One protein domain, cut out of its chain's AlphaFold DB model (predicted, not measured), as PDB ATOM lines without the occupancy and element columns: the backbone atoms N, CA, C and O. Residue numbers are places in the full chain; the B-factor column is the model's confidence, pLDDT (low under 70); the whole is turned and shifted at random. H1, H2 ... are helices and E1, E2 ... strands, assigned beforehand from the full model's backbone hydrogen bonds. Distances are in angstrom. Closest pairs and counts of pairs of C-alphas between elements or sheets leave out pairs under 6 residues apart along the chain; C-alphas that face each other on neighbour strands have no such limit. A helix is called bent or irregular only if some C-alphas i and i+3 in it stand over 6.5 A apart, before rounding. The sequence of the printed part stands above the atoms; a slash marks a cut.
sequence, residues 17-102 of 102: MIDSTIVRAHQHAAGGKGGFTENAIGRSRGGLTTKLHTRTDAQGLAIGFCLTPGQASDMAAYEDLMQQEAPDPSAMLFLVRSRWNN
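AT A GLANCE: This is residues 17 to 102 of the 102 residues of the protein "DDE_Tnp_1 domain-containing protein" of Mesorhizobium prunaredense (UniProt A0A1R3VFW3). A strongly twisted slab of three long antiparallel strands, E1, E3 and E4, has H2 packed slantwise over one face, while the last helix, H3, leaves one end of the slab as an arm whose residues 94 to 102 stick out freely. At the other end the short strand E2 pairs with the beginning of E3, and the small helix H1 lies near it. The printed part has 86 residues, with three named helices and four named strands; along the chain E1 comes first, then H1, then the strands E2, E3 and E4, then H2 and H3; the class is mixed, helices and strands, and the sheet is branched, with E3 the antiparallel neighbour of E1, of E2 and of E4. The whole is only just loose, close to compact, with a radius of gyration of the C-alphas of 14.6 A and spans of 37 by 35 by 22 A.

IN THESE COORDINATES: E1, residues 17 to 24, begins with C-alpha 17 at (4.977, -24.121, -31.289) and is 23.3 A long. H1 is residues 35 to 38 and E2 residues 42 to 44. E3, residues 47 to 56, is the longest strand at 28.4 A, with C-alpha 47 at (-17.509, -37.672, -42.016). E4, residues 62 to 69, measures 20.2 A. H2, residues 74 to 83, measures 15.4 A and is irregular: C-alphas 76 and 79 are 7.4 A apart. H3, residues 89 to 100, measures 16.9 A and ends with C-alpha 100 at (-2.207, -44.079, -15.367).

HOW THE PARTS SIT: E3 has three antiparallel neighbours: E1 on one side, beside residues 49 to 56, and E2 and E4 on the other side, beside residues 47 to 50 and 50 to 56. N 21 and O 52 of E1 and E3 are within hydrogen-bond range at 2.9 A, as are N 42 and O 49 of the hairpin E2 and E3 at 2.7 A and N 51 and O 68 of the hairpin E3 and E4 at 2.8 A. E2, E3 and E4 form a meander, each strand the antiparallel neighbour of the one before. H2 is on the sheet at a height of 8.1 A, over E4 and, only just, over E3, on which 3 of its 10 C-alphas fall. It runs slantwise to the strands, at 43 degrees to E4 on the local plane; its closest C-alphas to E4 are Leu 81 and Gly 64, 5.9 A apart. H1 only grazes the sheet with residues 36 to 38, and H3 only grazes it with residues 89 to 93. The three helices are apart from one another. In H3 every O i to N i+4 pair is within hydrogen-bond range; in H2 3 of 6 are, beside 4 of 7 O i to N i+3 pairs, and H1 is too short for an O i to N i+4 pair.

THE WHOLE: The C-alphas of Arg 45 and Asn 102, the two farthest apart, are 39.4 A from each other. The printed part has no cut and no long link. The model's mean pLDDT over the printed part is 87.8; it is under 70 at residues 89 to 90 and 99 to 102.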
ATOM      1  N   MET A  17       5.418 -23.519 -30.033       91.25
ATOM      2  CA  MET A  17       4.977 -24.121 -31.289       91.25
ATOM      3  C   MET A  17       3.471 -24.367 -31.217       91.25
ATOM      4  O   MET A  17       2.946 -24.720 -30.161       91.25
ATOM      5  N   ILE A  18       2.773 -24.138 -32.328       93.75
ATOM      6  CA  ILE A  18       1.359 -24.481 -32.477       93.75
ATOM      7  C   ILE A  18       1.237 -25.440 -33.645       93.75
ATOM      8  O   ILE A  18       1.754 -25.165 -34.726       93.75
ATOM      9  N   ASP A  19       0.519 -26.528 -33.414       94.62
ATOM     10  CA  ASP A  19       0.114 -27.453 -34.460       94.62
ATOM     11  C   ASP A  19      -1.289 -27.992 -34.174       94.62
ATOM     12  O   ASP A  19      -1.795 -27.917 -33.044       94.62
ATOM     13  N   SER A  20      -1.930 -28.533 -35.204       95.69
ATOM     14  CA  SER A  20      -3.261 -29.102 -35.101       95.69
ATOM     15  C   SER A  20      -3.365 -30.461 -35.780       95.69
ATOM     16  O   SER A  20      -2.721 -30.757 -36.783       95.69
ATOM     17  N   THR A  21      -4.238 -31.309 -35.245       95.81
ATOM     18  CA  THR A  21      -4.564 -32.589 -35.870       95.81
ATOM     19  C   THR A  21      -6.066 -32.800 -35.933       95.81
ATOM     20  O   THR A  21      -6.816 -32.437 -35.022       95.81
ATOM     21  N   ILE A  22      -6.531 -33.383 -37.037       96.44
ATOM     22  CA  ILE A  22      -7.945 -33.692 -37.240       96.44
ATOM     23  C   ILE A  22      -8.206 -35.118 -36.760       96.44
ATOM     24  O   ILE A  22      -7.666 -36.083 -37.296       96.44
ATOM     25  N   VAL A  23      -9.107 -35.249 -35.791       95.25
ATOM     26  CA  VAL A  23      -9.564 -36.521 -35.234       95.25
ATOM     27  C   VAL A  23     -10.971 -36.813 -35.744       95.25
ATOM     28  O   VAL A  23     -11.852 -35.949 -35.758       95.25
ATOM     29  N   ARG A  24     -11.213 -38.054 -36.173       95.56
ATOM     30  CA  ARG A  24     -12.560 -38.501 -36.541       95.56
ATOM     31  C   ARG A  24     -13.426 -38.603 -35.290       95.56
ATOM     32  O   ARG A  24     -13.075 -39.301 -34.343       95.56
ATOM     33  N   ALA A  25     -14.579 -37.944 -35.318       93.69
ATOM     34  CA  ALA A  25     -15.571 -38.099 -34.272       93.69
ATOM     35  C   ALA A  25     -16.240 -39.473 -34.393       93.69
ATOM     36  O   ALA A  25     -16.451 -39.989 -35.495       93.69
ATOM     37  N   HIS A  26     -16.600 -40.061 -33.253       91.50
ATOM     38  CA  HIS A  26     -17.351 -41.310 -33.238       91.50
ATOM     39  C   HIS A  26     -18.670 -41.148 -34.010       91.50
ATOM     40  O   HIS A  26     -19.295 -40.088 -33.971       91.50
ATOM     41  N   GLN A  27     -19.145 -42.204 -34.674       87.50
ATOM     42  CA  GLN A  27     -20.342 -42.140 -35.528       87.50
ATOM     43  C   GLN A  27     -21.619 -41.675 -34.799       87.50
ATOM     44  O   GLN A  27     -22.536 -41.160 -35.428       87.50
ATOM     45  N   HIS A  28     -21.657 -41.803 -33.470       88.38
ATOM     46  CA  HIS A  28     -22.764 -41.355 -32.613       88.38
ATOM     47  C   HIS A  28     -22.497 -40.026 -31.877       88.38
ATOM     48  O   HIS A  28     -23.292 -39.629 -31.032       88.38
ATOM     49  N   ALA A  29     -21.412 -39.310 -32.189       86.69
ATOM     50  CA  ALA A  29     -21.045 -38.063 -31.508       86.69
ATOM     51  C   ALA A  29     -22.044 -36.906 -31.734       86.69
ATOM     52  O   ALA A  29     -22.020 -35.915 -31.013       86.69
ATOM     53  N   ALA A  30     -22.947 -37.026 -32.712       82.25
ATOM     54  CA  ALA A  30     -23.894 -35.976 -33.089       82.25
ATOM     55  C   ALA A  30     -25.043 -35.726 -32.095       82.25
ATOM     56  O   ALA A  30     -25.741 -34.725 -32.228       82.25
ATOM     57  N   GLY A  31     -25.267 -36.627 -31.132       84.56
ATOM     58  CA  GLY A  31     -26.395 -36.551 -30.193       84.56
ATOM     59  C   GLY A  31     -26.089 -35.869 -28.857       84.56
ATOM     60  O   GLY A  31     -26.952 -35.853 -27.981       84.56
ATOM     61  N   GLY A  32     -24.871 -35.355 -28.661       87.44
ATOM     62  CA  GLY A  32     -24.466 -34.720 -27.406       87.44
ATOM     63  C   GLY A  32     -25.233 -33.426 -27.113       87.44
ATOM     64  O   GLY A  32     -25.558 -32.655 -28.020       87.44
ATOM     65  N   LYS A  33     -25.495 -33.159 -25.826       91.56
ATOM     66  CA  LYS A  33     -26.014 -31.860 -25.367       91.56
ATOM     67  C   LYS A  33     -25.072 -30.744 -25.848       91.56
ATOM     68  O   LYS A  33     -23.860 -30.913 -25.787       91.56
ATOM     69  N   GLY A  34     -25.635 -29.651 -26.364       89.06
ATOM     70  CA  GLY A  34     -24.870 -28.549 -26.967       89.06
ATOM     71  C   GLY A  34     -24.654 -28.651 -28.482       89.06
ATOM     72  O   GLY A  34     -24.254 -27.685 -29.133       89.06
ATOM     73  N   GLY A  35     -24.980 -29.800 -29.087       91.50
ATOM     74  CA  GLY A  35     -24.939 -29.980 -30.538       91.50
ATOM     75  C   GLY A  35     -23.533 -29.836 -31.129       91.50
ATOM     76  O   GLY A  35     -22.528 -29.946 -30.433       91.50
ATOM     77  N   PHE A  36     -23.437 -29.623 -32.440       91.56
ATOM     78  CA  PHE A  36     -22.141 -29.640 -33.126       91.56
ATOM     79  C   PHE A  36     -21.192 -28.516 -32.710       91.56
ATOM     80  O   PHE A  36     -20.000 -28.765 -32.560       91.56
ATOM     81  N   THR A  37     -21.709 -27.306 -32.504       89.62
ATOM     82  CA  THR A  37     -20.883 -26.134 -32.202       89.62
ATOM     83  C   THR A  37     -20.223 -26.251 -30.832       89.62
ATOM     84  O   THR A  37     -19.001 -26.163 -30.751       89.62
ATOM     85  N   GLU A  38     -20.994 -26.516 -29.771       92.62
ATOM     86  CA  GLU A  38     -20.444 -26.601 -28.406       92.62
ATOM     87  C   GLU A  38     -19.536 -27.821 -28.213       92.62
ATOM     88  O   GLU A  38     -18.623 -27.787 -27.397       92.62
ATOM     89  N   ASN A  39     -19.742 -28.889 -28.991       93.44
ATOM     90  CA  ASN A  39     -18.919 -30.099 -28.926       93.44
ATOM     91  C   ASN A  39     -17.754 -30.105 -29.933       93.44
ATOM     92  O   ASN A  39     -17.127 -31.146 -30.128       93.44
ATOM     93  N   ALA A  40     -17.477 -28.979 -30.607       95.62
ATOM     94  CA  ALA A  40     -16.409 -28.860 -31.604       95.62
ATOM     95  C   ALA A  40     -16.470 -29.940 -32.708       95.62
ATOM     96  O   ALA A  40     -15.448 -30.438 -33.189       95.62
ATOM     97  N   ILE A  41     -17.680 -30.320 -33.125       96.12
ATOM     98  CA  ILE A  41     -17.915 -31.290 -34.194       96.12
ATOM     99  C   ILE A  41     -18.101 -30.546 -35.516       96.12
ATOM    100  O   ILE A  41     -18.956 -29.677 -35.673       96.12
ATOM    101  N   GLY A  42     -17.304 -30.932 -36.496       94.81
ATOM    102  CA  GLY A  42     -17.317 -30.435 -37.858       94.81
ATOM    103  C   GLY A  42     -17.654 -31.512 -38.880       94.81
ATOM    104  O   GLY A  42     -17.742 -32.700 -38.565       94.81
ATOM    105  N   ARG A  43     -17.837 -31.090 -40.132       93.06
ATOM    106  CA  ARG A  43     -18.045 -31.975 -41.281       93.06
ATOM    107  C   ARG A  43     -16.855 -31.864 -42.222       93.06
ATOM    108  O   ARG A  43     -16.539 -30.786 -42.714       93.06
ATOM    109  N   SER A  44     -16.252 -33.003 -42.527       89.00
ATOM    110  CA  SER A  44     -15.227 -33.143 -43.558       89.00
ATOM    111  C   SER A  44     -15.652 -34.186 -44.594       89.00
ATOM    112  O   SER A  44     -16.659 -34.879 -44.429       89.00
ATOM    113  N   ARG A  45     -14.846 -34.367 -45.649       88.69
ATOM    114  CA  ARG A  45     -15.052 -35.448 -46.631       88.69
ATOM    115  C   ARG A  45     -15.065 -36.843 -45.989       88.69
ATOM    116  O   ARG A  45     -15.683 -37.751 -46.529       88.69
ATOM    117  N   GLY A  46     -14.399 -37.011 -44.844       87.94
ATOM    118  CA  GLY A  46     -14.315 -38.270 -44.105       87.94
ATOM    119  C   GLY A  46     -15.402 -38.468 -43.046       87.94
ATOM    120  O   GLY A  46     -15.242 -39.364 -42.219       87.94
ATOM    121  N   GLY A  47     -16.452 -37.641 -43.028       93.00
ATOM    122  CA  GLY A  47     -17.509 -37.672 -42.016       93.00
ATOM    123  C   GLY A  47     -17.318 -36.628 -40.913       93.00
ATOM    124  O   GLY A  47     -16.720 -35.573 -41.143       93.00
ATOM    125  N   LEU A  48     -17.871 -36.910 -39.729       95.94
ATOM    126  CA  LEU A  48     -17.800 -36.013 -38.573       95.94
ATOM    127  C   LEU A  48     -16.383 -35.993 -37.988       95.94
ATOM    128  O   LEU A  48     -15.780 -37.046 -37.775       95.94
ATOM    129  N   THR A  49     -15.848 -34.802 -37.736       96.50
ATOM    130  CA  THR A  49     -14.465 -34.608 -37.277       96.50
ATOM    131  C   THR A  49     -14.339 -33.445 -36.298       96.50
ATOM    132  O   THR A  49     -15.065 -32.461 -36.391       96.50
ATOM    133  N   THR A  50     -13.362 -33.526 -35.405       96.62
ATOM    134  CA  THR A  50     -12.913 -32.438 -34.526       96.62
ATOM    135  C   THR A  50     -11.456 -32.145 -34.850       96.62
ATOM    136  O   THR A  50     -10.730 -33.037 -35.286       96.62
ATOM    137  N   LYS A  51     -11.015 -30.905 -34.666       96.75
ATOM    138  CA  LYS A  51      -9.606 -30.534 -34.760       96.75
ATOM    139  C   LYS A  51      -9.094 -30.177 -33.370       96.75
ATOM    140  O   LYS A  51      -9.649 -29.291 -32.721       96.75
ATOM    141  N   LEU A  52      -8.073 -30.910 -32.934       96.69
ATOM    142  CA  LEU A  52      -7.328 -30.673 -31.706       96.69
ATOM    143  C   LEU A  52      -6.145 -29.776 -32.044       96.69
ATOM    144  O   LEU A  52      -5.249 -30.201 -32.769       96.69
ATOM    145  N   HIS A  53      -6.156 -28.555 -31.527       97.00
ATOM    146  CA  HIS A  53      -5.028 -27.637 -31.606       97.00
ATOM    147  C   HIS A  53      -4.235 -27.709 -30.315       97.00
ATOM    148  O   HIS A  53      -4.815 -27.804 -29.230       97.00
ATOM    149  N   THR A  54      -2.920 -27.625 -30.441       94.94
ATOM    150  CA  THR A  54      -1.998 -27.776 -29.323       94.94
ATOM    151  C   THR A  54      -0.983 -26.656 -29.351       94.94
ATOM    152  O   THR A  54      -0.415 -26.376 -30.404       94.94
ATOM    153  N   ARG A  55      -0.723 -26.051 -28.191       93.06
ATOM    154  CA  ARG A  55       0.449 -25.199 -27.973       93.06
ATOM    155  C   ARG A  55       1.470 -25.994 -27.174       93.06
ATOM    156  O   ARG A  55       1.104 -26.593 -26.161       93.06
ATOM    157  N   THR A  56       2.725 -25.976 -27.599       90.44
ATOM    158  CA  THR A  56       3.831 -26.641 -26.905       90.44
ATOM    159  C   THR A  56       4.945 -25.665 -26.535       90.44
ATOM    160  O   THR A  56       5.026 -24.556 -27.074       90.44
ATOM    161  N   ASP A  57       5.772 -26.052 -25.568       86.44
ATOM    162  CA  ASP A  57       7.051 -25.400 -25.268       86.44
ATOM    163  C   ASP A  57       8.166 -25.832 -26.243       86.44
ATOM    164  O   ASP A  57       7.921 -26.547 -27.220       86.44
ATOM    165  N   ALA A  58       9.394 -25.376 -25.987       85.12
ATOM    166  CA  ALA A  58      10.567 -25.686 -26.799       85.12
ATOM    167  C   ALA A  58      10.881 -27.192 -26.872       85.12
ATOM    168  O   ALA A  58      11.412 -27.660 -27.880       85.12
ATOM    169  N   GLN A  59      10.514 -27.960 -25.843       84.12
ATOM    170  CA  GLN A  59      10.688 -29.410 -25.758       84.12
ATOM    171  C   GLN A  59       9.564 -30.195 -26.438       84.12
ATOM    172  O   GLN A  59       9.622 -31.424 -26.506       84.12
ATOM    173  N   GLY A  60       8.534 -29.510 -26.938       85.38
ATOM    174  CA  GLY A  60       7.368 -30.151 -27.532       85.38
ATOM    175  C   GLY A  60       6.375 -30.689 -26.499       85.38
ATOM    176  O   GLY A  60       5.483 -31.454 -26.867       85.38
ATOM    177  N   LEU A  61       6.482 -30.300 -25.225       85.81
ATOM    178  CA  LEU A  61       5.486 -30.648 -24.215       85.81
ATOM    179  C   LEU A  61       4.262 -29.754 -24.378       85.81
ATOM    180  O   LEU A  61       4.366 -28.536 -24.509       85.81
ATOM    181  N   ALA A  62       3.081 -30.368 -24.377       86.69
ATOM    182  CA  ALA A  62       1.828 -29.645 -24.516       86.69
ATOM    183  C   ALA A  62       1.501 -28.836 -23.255       86.69
ATOM    184  O   ALA A  62       1.449 -29.366 -22.146       86.69
ATOM    185  N   ILE A  63       1.211 -27.558 -23.465       89.06
ATOM    186  CA  ILE A  63       0.925 -26.551 -22.432       89.06
ATOM    187  C   ILE A  63      -0.396 -25.815 -22.697       89.06
ATOM    188  O   ILE A  63      -0.686 -24.794 -22.079       89.06
ATOM    189  N   GLY A  64      -1.168 -26.267 -23.681       90.38
ATOM    190  CA  GLY A  64      -2.430 -25.654 -24.063       90.38
ATOM    191  C   GLY A  64      -3.131 -26.475 -25.130       90.38
ATOM    192  O   GLY A  64      -2.480 -27.065 -25.995       90.38
ATOM    193  N   PHE A  65      -4.457 -26.508 -25.053       93.31
ATOM    194  CA  PHE A  65      -5.310 -27.250 -25.970       93.31
ATOM    195  C   PHE A  65      -6.549 -26.431 -26.312       93.31
ATOM    196  O   PHE A  65      -7.162 -25.824 -25.435       93.31
ATOM    197  N   CYS A  66      -6.960 -26.472 -27.572       95.50
ATOM    198  CA  CYS A  66      -8.228 -25.913 -28.024       95.50
ATOM    199  C   CYS A  66      -8.888 -26.890 -29.001       95.50
ATOM    200  O   CYS A  66      -8.215 -27.511 -29.828       95.50
ATOM    201  N   LEU A  67     -10.207 -27.050 -28.897       96.19
ATOM    202  CA  LEU A  67     -10.987 -27.871 -29.815       96.19
ATOM    203  C   LEU A  67     -11.797 -26.974 -30.738       96.19
ATOM    204  O   LEU A  67     -12.487 -26.062 -30.295       96.19
ATOM    205  N   THR A  68     -11.776 -27.293 -32.026       96.81
ATOM    206  CA  THR A  68     -12.629 -26.637 -33.024       96.81
ATOM    207  C   THR A  68     -13.273 -27.679 -33.938       96.81
ATOM    208  O   THR A  68     -12.789 -28.815 -34.014       96.81
ATOM    209  N   PRO A  69     -14.344 -27.331 -34.669       96.44
ATOM    210  CA  PRO A  69     -14.864 -28.182 -35.733       96.44
ATOM    211  C   PRO A  69     -13.766 -28.591 -36.725       96.44
ATOM    212  O   PRO A  69     -12.945 -27.766 -37.115       96.44
ATOM    213  N   GLY A  70     -13.756 -29.847 -37.180       95.75
ATOM    214  CA  GLY A  70     -12.622 -30.403 -37.930       95.75
ATOM    215  C   GLY A  70     -12.212 -29.661 -39.213       95.75
ATOM    216  O   GLY A  70     -11.054 -29.744 -39.608       95.75
ATOM    217  N   GLN A  71     -13.123 -28.926 -39.860       95.31
ATOM    218  CA  GLN A  71     -12.821 -28.097 -41.037       95.31
ATOM    219  C   GLN A  71     -12.276 -26.691 -40.719       95.31
ATOM    220  O   GLN A  71     -11.993 -25.936 -41.646       95.31
ATOM    221  N   ALA A  72     -12.189 -26.303 -39.445       95.50
ATOM    222  CA  ALA A  72     -11.708 -24.984 -39.046       95.50
ATOM    223  C   ALA A  72     -10.230 -24.782 -39.420       95.50
ATOM    224  O   ALA A  72      -9.453 -25.736 -39.460       95.50
ATOM    225  N   SER A  73      -9.844 -23.535 -39.691       94.94
ATOM    226  CA  SER A  73      -8.443 -23.152 -39.906       94.94
ATOM    227  C   SER A  73      -7.653 -23.203 -38.597       94.94
ATOM    228  O   SER A  73      -8.212 -22.964 -37.531       94.94
ATOM    229  N   ASP A  74      -6.350 -23.445 -38.680       93.56
ATOM    230  CA  ASP A  74      -5.435 -23.474 -37.529       93.56
ATOM    231  C   ASP A  74      -5.337 -22.099 -36.865       93.56
ATOM    232  O   ASP A  74      -5.296 -21.980 -35.643       93.56
ATOM    233  N   MET A  75      -5.459 -21.041 -37.670       94.88
ATOM    234  CA  MET A  75      -5.521 -19.664 -37.184       94.88
ATOM    235  C   MET A  75      -6.704 -19.422 -36.233       94.88
ATOM    236  O   MET A  75      -6.627 -18.548 -35.376       94.88
ATOM    237  N   ALA A  76      -7.794 -20.192 -36.353       94.75
ATOM    238  CA  ALA A  76      -8.987 -19.994 -35.532       94.75
ATOM    239  C   ALA A  76      -8.748 -20.280 -34.041       94.75
ATOM    240  O   ALA A  76      -9.483 -19.755 -33.217       94.75
ATOM    241  N   ALA A  77      -7.739 -21.089 -33.702       95.62
ATOM    242  CA  ALA A  77      -7.406 -21.433 -32.320       95.62
ATOM    243  C   ALA A  77      -6.210 -20.647 -31.763       95.62
ATOM    244  O   ALA A  77      -5.862 -20.823 -30.598       95.62
ATOM    245  N   TYR A  78      -5.557 -19.808 -32.577       94.56
ATOM    246  CA  TYR A  78      -4.323 -19.125 -32.185       94.56
ATOM    247  C   TYR A  78      -4.517 -18.236 -30.952       94.56
ATOM    248  O   TYR A  78      -3.767 -18.358 -29.986       94.56
ATOM    249  N   GLU A  79      -5.533 -17.373 -30.987       95.25
ATOM    250  CA  GLU A  79      -5.815 -16.422 -29.908       95.25
ATOM    251  C   GLU A  79      -6.138 -17.162 -28.604       95.25
ATOM    252  O   GLU A  79      -5.484 -16.934 -27.587       95.25
ATOM    253  N   ASP A  80      -7.061 -18.129 -28.664       94.50
ATOM    254  CA  ASP A  80      -7.456 -18.950 -27.516       94.50
ATOM    255  C   ASP A  80      -6.252 -19.667 -26.894       94.50
ATOM    256  O   ASP A  80      -6.073 -19.659 -25.677       94.50
ATOM    257  N   LEU A  81      -5.386 -20.265 -27.722       93.56
ATOM    258  CA  LEU A  81      -4.184 -20.949 -27.250       93.56
ATOM    259  C   LEU A  81      -3.174 -19.989 -26.620       93.56
ATOM    260  O   LEU A  81      -2.495 -20.370 -25.668       93.56
ATOM    261  N   MET A  82      -3.033 -18.771 -27.144       91.56
ATOM    262  CA  MET A  82      -2.076 -17.796 -26.621       91.56
ATOM    263  C   MET A  82      -2.542 -17.162 -25.310       91.56
ATOM    264  O   MET A  82      -1.702 -16.914 -24.444       91.56
ATOM    265  N   GLN A  83      -3.853 -16.990 -25.130       92.00
ATOM    266  CA  GLN A  83      -4.456 -16.454 -23.907       92.00
ATOM    267  C   GLN A  83      -4.521 -17.463 -22.751       92.00
ATOM    268  O   GLN A  83      -4.677 -17.060 -21.600       92.00
ATOM    269  N   GLN A  84      -4.387 -18.764 -23.022       88.88
ATOM    270  CA  GLN A  84      -4.316 -19.777 -21.970       88.88
ATOM    271  C   GLN A  84      -3.083 -19.573 -21.082       88.88
ATOM    272  O   GLN A  84      -1.953 -19.471 -21.574       88.88
ATOM    273  N   GLU A  85      -3.283 -19.602 -19.765       83.94
ATOM    274  CA  GLU A  85      -2.181 -19.722 -18.811       83.94
ATOM    275  C   GLU A  85      -1.469 -21.060 -19.041       83.94
ATOM    276  O   GLU A  85      -2.101 -22.118 -19.063       83.94
ATOM    277  N   ALA A  86      -0.155 -21.016 -19.269       71.94
ATOM    278  CA  ALA A  86       0.630 -22.225 -19.469       71.94
ATOM    279  C   ALA A  86       0.803 -22.939 -18.113       71.94
ATOM    280  O   ALA A  86       1.437 -22.371 -17.219       71.94
ATOM    281  N   PRO A  87       0.268 -24.161 -17.931       73.94
ATOM    282  CA  PRO A  87       0.559 -24.951 -16.745       73.94
ATOM    283  C   PRO A  87       2.036 -25.358 -16.753       73.94
ATOM    284  O   PRO A  87       2.644 -25.465 -17.818       73.94
ATOM    285  N   ASP A  88       2.604 -25.635 -15.576       73.00
ATOM    286  CA  ASP A  88       3.931 -26.251 -15.486       73.00
ATOM    287  C   ASP A  88       3.925 -27.591 -16.262       73.00
ATOM    288  O   ASP A  88       3.189 -28.515 -15.880       73.00
ATOM    289  N   PRO A  89       4.721 -27.727 -17.343       69.50
ATOM    290  CA  PRO A  89       4.769 -28.945 -18.150       69.50
ATOM    291  C   PRO A  89       5.127 -30.189 -17.324       69.50
ATOM    292  O   PRO A  89       4.609 -31.284 -17.572       69.50
ATOM    293  N   SER A  90       5.962 -30.023 -16.292       69.56
ATOM    294  CA  SER A  90       6.359 -31.108 -15.389       69.56
ATOM    295  C   SER A  90       5.182 -31.590 -14.544       69.56
ATOM    296  O   SER A  90       4.995 -32.797 -14.369       69.56
ATOM    297  N   ALA A  91       4.341 -30.662 -14.077       71.12
ATOM    298  CA  ALA A  91       3.128 -30.979 -13.333       71.12
ATOM    299  C   ALA A  91       2.113 -31.734 -14.204       71.12
ATOM    300  O   ALA A  91       1.554 -32.734 -13.755       71.12
ATOM    301  N   MET A  92       1.924 -31.322 -15.464       71.12
ATOM    302  CA  MET A  92       1.054 -32.016 -16.427       71.12
ATOM    303  C   MET A  92       1.510 -33.461 -16.668       71.12
ATOM    304  O   MET A  92       0.706 -34.395 -16.582       71.12
ATOM    305  N   LEU A  93       2.809 -33.671 -16.905       71.81
ATOM    306  CA  LEU A  93       3.372 -35.005 -17.118       71.81
ATOM    307  C   LEU A  93       3.271 -35.884 -15.862       71.81
ATOM    308  O   LEU A  93       2.938 -37.068 -15.961       71.81
ATOM    309  N   PHE A  94       3.522 -35.313 -14.681       72.75
ATOM    310  CA  PHE A  94       3.348 -36.005 -13.405       72.75
ATOM    311  C   PHE A  94       1.892 -36.443 -13.186       72.75
ATOM    312  O   PHE A  94       1.643 -37.575 -12.768       72.75
ATOM    313  N   LEU A  95       0.921 -35.593 -13.523       70.69
ATOM    314  CA  LEU A  95      -0.507 -35.893 -13.391       70.69
ATOM    315  C   LEU A  95      -0.945 -37.021 -14.331       70.69
ATOM    316  O   LEU A  95      -1.641 -37.944 -13.910       70.69
ATOM    317  N   VAL A  96      -0.492 -36.998 -15.588       72.12
ATOM    318  CA  VAL A  96      -0.781 -38.072 -16.551       72.12
ATOM    319  C   VAL A  96      -0.185 -39.399 -16.079       72.12
ATOM    320  O   VAL A  96      -0.883 -40.412 -16.079       72.12
ATOM    321  N   ARG A  97       1.075 -39.398 -15.626       73.75
ATOM    322  CA  ARG A  97       1.760 -40.612 -15.151       73.75
ATOM    323  C   ARG A  97       1.163 -41.168 -13.861       73.75
ATOM    324  O   ARG A  97       0.986 -42.376 -13.751       73.75
ATOM    325  N   SER A  98       0.834 -40.308 -12.900       74.19
ATOM    326  CA  SER A  98       0.252 -40.735 -11.621       74.19
ATOM    327  C   SER A  98      -1.167 -41.282 -11.779       74.19
ATOM    328  O   SER A  98      -1.533 -42.224 -11.085       74.19
ATOM    329  N   ARG A  99      -1.948 -40.755 -12.730       68.56
ATOM    330  CA  ARG A  99      -3.314 -41.221 -13.006       68.56
ATOM    331  C   ARG A  99      -3.370 -42.524 -13.816       68.56
ATOM    332  O   ARG A  99      -4.380 -43.213 -13.743       68.56
ATOM    333  N   TRP A 100      -2.317 -42.844 -14.574       62.56
ATOM    334  CA  TRP A 100      -2.207 -44.079 -15.367       62.56
ATOM    335  C   TRP A 100      -1.620 -45.271 -14.603       62.56
ATOM    336  O   TRP A 100      -1.861 -46.407 -14.994       62.56
ATOM    337  N   ASN A 101      -0.869 -45.034 -13.527       69.75
ATOM    338  CA  ASN A 101      -0.263 -46.090 -12.708       69.75
ATOM    339  C   ASN A 101      -1.183 -46.584 -11.572       69.75
ATOM    340  O   ASN A 101      -0.691 -46.953 -10.507       69.75
ATOM    341  N   ASN A 102      -2.501 -46.572 -11.792       54.28
ATOM    342  CA  ASN A 102      -3.505 -47.044 -10.836       54.28
ATOM    343  C   ASN A 102      -4.274 -48.235 -11.413       54.28
ATOM    344  O   ASN A 102      -4.803 -48.083 -12.537       54.28
TER     345      ASN A 102